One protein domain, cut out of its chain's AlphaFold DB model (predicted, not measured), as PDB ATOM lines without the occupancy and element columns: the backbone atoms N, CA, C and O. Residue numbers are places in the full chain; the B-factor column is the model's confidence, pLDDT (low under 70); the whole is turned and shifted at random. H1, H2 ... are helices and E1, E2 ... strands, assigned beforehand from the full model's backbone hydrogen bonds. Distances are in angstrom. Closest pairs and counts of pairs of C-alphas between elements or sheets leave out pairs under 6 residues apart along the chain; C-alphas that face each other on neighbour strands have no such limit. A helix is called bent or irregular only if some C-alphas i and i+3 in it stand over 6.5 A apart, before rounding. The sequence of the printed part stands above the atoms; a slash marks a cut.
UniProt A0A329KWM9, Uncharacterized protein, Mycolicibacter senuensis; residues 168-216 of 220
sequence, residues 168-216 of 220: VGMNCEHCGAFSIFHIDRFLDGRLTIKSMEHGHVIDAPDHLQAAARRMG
ATOM      1  N   VAL A 168     192.196 118.887 155.348       95.81
ATOM      2  CA  VAL A 168     193.028 118.467 156.484       95.81
ATOM      3  C   VAL A 168     193.539 117.048 156.274       95.81
ATOM      4  O   VAL A 168     192.846 116.221 155.691       95.81
ATOM      5  N   GLY A 169     194.750 116.759 156.743       94.12
ATOM      6  CA  GLY A 169     195.317 115.412 156.736       94.12
ATOM      7  C   GLY A 169     195.351 114.846 158.149       94.12
ATOM      8  O   GLY A 169     195.987 115.434 159.020       94.12
ATOM      9  N   MET A 170     194.688 113.716 158.388       93.44
ATOM     10  CA  MET A 170     194.674 113.061 159.700       93.44
ATOM     11  C   MET A 170     194.375 111.563 159.584       93.44
ATOM     12  O   MET A 170     194.002 111.074 158.520       93.44
ATOM     13  N   ASN A 171     194.545 110.820 160.678       93.38
ATOM     14  CA  ASN A 171     194.138 109.416 160.725       93.38
ATOM     15  C   ASN A 171     192.617 109.314 160.867       93.38
ATOM     16  O   ASN A 171     192.014 110.008 161.682       93.38
ATOM     17  N   CYS A 172     192.004 108.439 160.076       93.75
ATOM     18  CA  CYS A 172     190.579 108.164 160.127       93.75
ATOM     19  C   CYS A 172     190.223 107.385 161.397       93.75
ATOM     20  O   CYS A 172     190.809 106.341 161.666       93.75
ATOM     21  N   GLU A 173     189.208 107.835 162.132       94.19
ATOM     22  CA  GLU A 173     188.739 107.148 163.345       94.19
ATOM     23  C   GLU A 173     188.084 105.787 163.054       94.19
ATOM     24  O   GLU A 173     188.099 104.905 163.908       94.19
ATOM     25  N   HIS A 174     187.561 105.579 161.838       93.00
ATOM     26  CA  HIS A 174     186.923 104.313 161.450       93.00
ATOM     27  C   HIS A 174     187.920 103.206 161.104       93.00
ATOM     28  O   HIS A 174     187.714 102.058 161.483       93.00
ATOM     29  N   CYS A 175     188.978 103.520 160.349       93.25
ATOM     30  CA  CYS A 175     189.913 102.510 159.830       93.25
ATOM     31  C   CYS A 175     191.369 102.694 160.273       93.25
ATOM     32  O   CYS A 175     192.215 101.876 159.925       93.25
ATOM     33  N   GLY A 176     191.691 103.770 160.993       91.56
ATOM     34  CA  GLY A 176     193.050 104.098 161.435       91.56
ATOM     35  C   GLY A 176     193.992 104.585 160.328       91.56
ATOM     36  O   GLY A 176     195.068 105.095 160.638       91.56
ATOM     37  N   ALA A 177     193.611 104.466 159.053       91.12
ATOM     38  CA  ALA A 177     194.432 104.903 157.931       91.12
ATOM     39  C   ALA A 177     194.537 106.432 157.877       91.12
ATOM     40  O   ALA A 177     193.558 107.142 158.122       91.12
ATOM     41  N   PHE A 178     195.712 106.944 157.508       90.81
ATOM     42  CA  PHE A 178     195.863 108.353 157.159       90.81
ATOM     43  C   PHE A 178     195.015 108.675 155.923       90.81
ATOM     44  O   PHE A 178     194.948 107.889 154.977       90.81
ATOM     45  N   SER A 179     194.334 109.813 155.937       92.44
ATOM     46  CA  SER A 179     193.477 110.260 154.840       92.44
ATOM     47  C   SER A 179     193.428 111.781 154.789       92.44
ATOM     48  O   SER A 179     193.602 112.466 155.804       92.44
ATOM     49  N   ILE A 180     193.180 112.309 153.596       94.62
ATOM     50  CA  ILE A 180     192.862 113.713 153.386       94.62
ATOM     51  C   ILE A 180     191.347 113.859 153.447       94.62
ATOM     52  O   ILE A 180     190.590 113.151 152.782       94.62
ATOM     53  N   PHE A 181     190.899 114.801 154.263       95.75
ATOM     54  CA  PHE A 181     189.497 115.066 154.497       95.75
ATOM     55  C   PHE A 181     189.110 116.442 153.979       95.75
ATOM     56  O   PHE A 181     189.845 117.414 154.164       95.75
ATOM     57  N   HIS A 182     187.916 116.526 153.398       94.94
ATOM     58  CA  HIS A 182     187.248 117.785 153.088       94.94
ATOM     59  C   HIS A 182     186.002 117.961 153.958       94.94
ATOM     60  O   HIS A 182     185.438 116.995 154.475       94.94
ATOM     61  N   ILE A 183     185.537 119.202 154.084       94.69
ATOM     62  CA  ILE A 183     184.275 119.513 154.761       94.69
ATOM     63  C   ILE A 183     183.106 118.841 154.042       94.69
ATOM     64  O   ILE A 183     182.935 119.016 152.833       94.69
ATOM     65  N   ASP A 184     182.320 118.068 154.793       95.00
ATOM     66  CA  ASP A 184     181.197 117.295 154.271       95.00
ATOM     67  C   ASP A 184     179.866 117.940 154.629       95.00
ATOM     68  O   ASP A 184     179.162 118.377 153.733       95.00
ATOM     69  N   ARG A 185     179.510 118.053 155.910       94.81
ATOM     70  CA  ARG A 185     178.190 118.557 156.315       94.81
ATOM     71  C   ARG A 185     178.257 119.293 157.642       94.81
ATOM     72  O   ARG A 185     179.080 118.968 158.483       94.81
ATOM     73  N   PHE A 186     177.362 120.253 157.854       95.31
ATOM     74  CA  PHE A 186     177.130 120.837 159.172       95.31
ATOM     75  C   PHE A 186     175.662 120.679 159.573       95.31
ATOM     76  O   PHE A 186     174.794 121.303 158.975       95.31
ATOM     77  N   LEU A 187     175.373 119.820 160.546       93.50
ATOM     78  CA  LEU A 187     174.011 119.507 160.984       93.50
ATOM     79  C   LEU A 187     173.979 119.376 162.508       93.50
ATOM     80  O   LEU A 187     174.910 118.833 163.096       93.50
ATOM     81  N   ASP A 188     172.931 119.901 163.145       90.81
ATOM     82  CA  ASP A 188     172.727 119.835 164.601       90.81
ATOM     83  C   ASP A 188     173.945 120.303 165.422       90.81
ATOM     84  O   ASP A 188     174.324 119.714 166.435       90.81
ATOM     85  N   GLY A 189     174.608 121.366 164.953       90.69
ATOM     86  CA  GLY A 189     175.788 121.940 165.607       90.69
ATOM     87  C   GLY A 189     177.082 121.143 165.415       90.69
ATOM     88  O   GLY A 189     178.121 121.547 165.939       90.69
ATOM     89  N   ARG A 190     177.059 120.049 164.645       93.94
ATOM     90  CA  ARG A 190     178.217 119.191 164.368       93.94
ATOM     91  C   ARG A 190     178.683 119.358 162.935       93.94
ATOM     92  O   ARG A 190     177.887 119.320 162.002       93.94
ATOM     93  N   LEU A 191     179.988 119.556 162.771       95.94
ATOM     94  CA  LEU A 191     180.635 119.538 161.463       95.94
ATOM     95  C   LEU A 191     181.146 118.120 161.224       95.94
ATOM     96  O   LEU A 191     181.832 117.587 162.086       95.94
ATOM     97  N   THR A 192     180.856 117.541 160.068       96.88
ATOM     98  CA  THR A 192     181.464 116.296 159.601       96.88
ATOM     99  C   THR A 192     182.439 116.574 158.468       96.88
ATOM    100  O   THR A 192     182.303 117.534 157.698       96.88
ATOM    101  N   ILE A 193     183.434 115.704 158.356       96.75
ATOM    102  CA  ILE A 193     184.422 115.704 157.285       96.75
ATOM    103  C   ILE A 193     184.457 114.338 156.607       96.75
ATOM    104  O   ILE A 193     184.225 113.311 157.246       96.75
ATOM    105  N   LYS A 194     184.749 114.326 155.307       96.31
ATOM    106  CA  LYS A 194     184.753 113.119 154.481       96.31
ATOM    107  C   LYS A 194     186.123 112.865 153.871       96.31
ATOM    108  O   LYS A 194     186.714 113.771 153.285       96.31
ATOM    109  N   SER A 195     186.605 111.629 154.007       94.94
ATOM    110  CA  SER A 195     187.856 111.168 153.398       94.94
ATOM    111  C   SER A 195     187.717 111.115 151.879       94.94
ATOM    112  O   SER A 195     186.720 110.611 151.352       94.94
ATOM    113  N   MET A 196     188.739 111.607 151.184       91.00
ATOM    114  CA  MET A 196     188.822 111.578 149.725       91.00
ATOM    115  C   MET A 196     189.169 110.186 149.185       91.00
ATOM    116  O   MET A 196     188.758 109.840 148.082       91.00
ATOM    117  N   GLU A 197     189.891 109.387 149.964       89.19
ATOM    118  CA  GLU A 197     190.412 108.076 149.580       89.19
ATOM    119  C   GLU A 197     189.396 106.959 149.839       89.19
ATOM    120  O   GLU A 197     189.172 106.104 148.985       89.19
ATOM    121  N   HIS A 198     188.751 106.978 151.009       89.19
ATOM    122  CA  HIS A 198     187.894 105.881 151.473       89.19
ATOM    123  C   HIS A 198     186.413 106.264 151.558       89.19
ATOM    124  O   HIS A 198     185.556 105.409 151.770       89.19
ATOM    125  N   GLY A 199     186.082 107.554 151.441       91.75
ATOM    126  CA  GLY A 199     184.706 108.041 151.545       91.75
ATOM    127  C   GLY A 199     184.101 107.971 152.952       91.75
ATOM    128  O   GLY A 199     182.926 108.307 153.105       91.75
ATOM    129  N   HIS A 200     184.875 107.565 153.967       95.88
ATOM    130  CA  HIS A 200     184.461 107.575 155.369       95.88
ATOM    131  C   HIS A 200     184.128 108.989 155.838       95.88
ATOM    132  O   HIS A 200     184.842 109.937 155.511       95.88
ATOM    133  N   VAL A 201     183.074 109.103 156.643       96.62
ATOM    134  CA  VAL A 201     182.629 110.359 157.249       96.62
ATOM    135  C   VAL A 201     182.845 110.276 158.756       96.62
ATOM    136  O   VAL A 201     182.421 109.304 159.383       96.62
ATOM    137  N   ILE A 202     183.515 111.275 159.322       96.25
ATOM    138  CA  ILE A 202     183.775 111.399 160.763       96.25
ATOM    139  C   ILE A 202     183.356 112.782 161.257       96.25
ATOM    140  O   ILE A 202     183.240 113.720 160.461       96.25
ATOM    141  N   ASP A 203     183.145 112.908 162.566       96.94
ATOM    142  CA  ASP A 203     182.972 114.211 163.204       96.94
ATOM    143  C   ASP A 203     184.286 115.002 163.094       96.94
ATOM    144  O   ASP A 203     185.388 114.479 163.264       96.94
ATOM    145  N   ALA A 204     184.175 116.282 162.754       96.00
ATOM    146  CA  ALA A 204     185.312 117.177 162.687       96.00
ATOM    147  C   ALA A 204     185.798 117.499 164.108       96.00
ATOM    148  O   ALA A 204     184.976 117.841 164.961       96.00
ATOM    149  N   PRO A 205     187.118 117.513 164.353       94.44
ATOM    150  CA  PRO A 205     187.655 118.002 165.615       94.44
ATOM    151  C   PRO A 205     187.210 119.442 165.921       94.44
ATOM    152  O   PRO A 205     187.118 120.277 165.015       94.44
ATOM    153  N   ASP A 206     187.039 119.778 167.203       94.50
ATOM    154  CA  ASP A 206     186.555 121.100 167.641       94.50
ATOM    155  C   ASP A 206     187.363 122.267 167.059       94.50
ATOM    156  O   ASP A 206     186.812 123.287 166.635       94.50
ATOM    157  N   HIS A 207     188.689 122.115 166.980       93.00
ATOM    158  CA  HIS A 207     189.570 123.143 166.427       93.00
ATOM    159  C   HIS A 207     189.319 123.392 164.929       93.00
ATOM    160  O   HIS A 207     189.480 124.522 164.461       93.00
ATOM    161  N   LEU A 208     188.907 122.364 164.179       94.69
ATOM    162  CA  LEU A 208     188.569 122.475 162.765       94.69
ATOM    163  C   LEU A 208     187.217 123.165 162.585       94.69
ATOM    164  O   LEU A 208     187.100 124.068 161.756       94.69
ATOM    165  N   GLN A 209     186.223 122.819 163.408       95.12
ATOM    166  CA  GLN A 209     184.940 123.522 163.418       95.12
ATOM    167  C   GLN A 209     185.118 125.008 163.774       95.12
ATOM    168  O   GLN A 209     184.561 125.882 163.107       95.12
ATOM    169  N   ALA A 210     185.938 125.311 164.783       94.69
ATOM    170  CA  ALA A 210     186.263 126.684 165.158       94.69
ATOM    171  C   ALA A 210     186.958 127.443 164.016       94.69
ATOM    172  O   ALA A 210     186.609 128.592 163.741       94.69
ATOM    173  N   ALA A 211     187.904 126.809 163.315       94.25
ATOM    174  CA  ALA A 211     188.545 127.397 162.140       94.25
ATOM    175  C   ALA A 211     187.541 127.648 161.000       94.25
ATOM    176  O   ALA A 211     187.549 128.724 160.407       94.25
ATOM    177  N   ALA A 212     186.626 126.709 160.734       94.06
ATOM    178  CA  ALA A 212     185.585 126.861 159.720       94.06
ATOM    179  C   ALA A 212     184.624 128.030 160.021       94.06
ATOM    180  O   ALA A 212     184.243 128.753 159.098       94.06
ATOM    181  N   ARG A 213     184.289 128.278 161.296       94.00
ATOM    182  CA  ARG A 213     183.539 129.481 161.715       94.00
ATOM    183  C   ARG A 213     184.338 130.766 161.487       94.00
ATOM    184  O   ARG A 213     183.831 131.693 160.866       94.00
ATOM    185  N   ARG A 214     185.606 130.817 161.919       93.06
ATOM    186  CA  ARG A 214     186.469 132.011 161.752       93.06
ATOM    187  C   ARG A 214     186.675 132.397 160.288       93.06
ATOM    188  O   ARG A 214     186.764 133.578 159.978       93.06
ATOM    189  N   MET A 215     186.719 131.410 159.398       89.62
ATOM    190  CA  MET A 215     186.843 131.620 157.952       89.62
ATOM    191  C   MET A 215     185.503 131.949 157.270       89.62
ATOM    192  O   MET A 215     185.450 132.044 156.044       89.62
ATOM    193  N   GLY A 216     184.414 132.102 158.035       89.81
ATOM    194  CA  GLY A 216     183.082 132.431 157.522       89.81
ATOM    195  C   GLY A 216     182.435 131.316 156.699       89.81
ATOM    196  O   GLY A 216     181.490 131.573 155.955       89.81
TER     197      GLY A 216
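This is residues 168 to 216 of the 220 residues of an uncharacterized protein of Mycolicibacter senuensis (UniProt A0A329KWM9). A small curled sheet of four strands, bent like part of a barrel, has one short helix, H1, over one of its faces, crossing E2 and E3. E2, the longest strand, bends on its way, pairing with E1 over its first residues and with E3 farther on. The printed part has 49 residues with four named strands and then one named helix, in the order E1, E2, E3, E4, H1; the sheet runs E1, E2, E3, E4, fully antiparallel, and the class is mixed. The whole is compact, with a radius of gyration of the C-alphas of 10.5 A and spans of 29 by 19 by 15 A.

The strands E1, residues 168 to 171, E2, residues 178 to 187, E3, residues 190 to 195, and E4, residues 201 to 203, form a meander, each strand the antiparallel neighbour of the one before. The sheet is strongly twisted, and E2 bends by 60 degrees at residue 182. In the hairpin E2 and E3, N 192 and O 185 are 2.8 A apart, within hydrogen-bond range. In the hairpin E1 and E2, N 181 and O 168 are 2.8 A apart, and in the hairpin E3 and E4, N 193 and O 202 are 2.9 A apart. The edge strands E1 and E4 are apart. H1, residues 206 to 214, is on the sheet at a height over the sheet of 9.5 A, over E3 and, only just, over E2, with 3 of its C-alphas falling on E2. It runs across the strands, at 87 degrees to E3 on the local plane; the closest C-alphas of E3 and H1, those of Leu 191 and Gln 209, are 6.2 A apart. In H1 every O i to N i+4 pair is within hydrogen-bond range.

E1 begins at C-alpha 168 (193.028, 118.467, 156.484). E2 is 24.8 A long and E3 16.7 A. H1, 12.4 A long, ends at C-alpha 214 (186.469, 132.011, 161.752).

The C-alphas farthest apart, those of Cys 175 and Gly 216, are 30.8 A apart. The printed part has no cut, no link is long, and no printed residue has a pLDDT under 70.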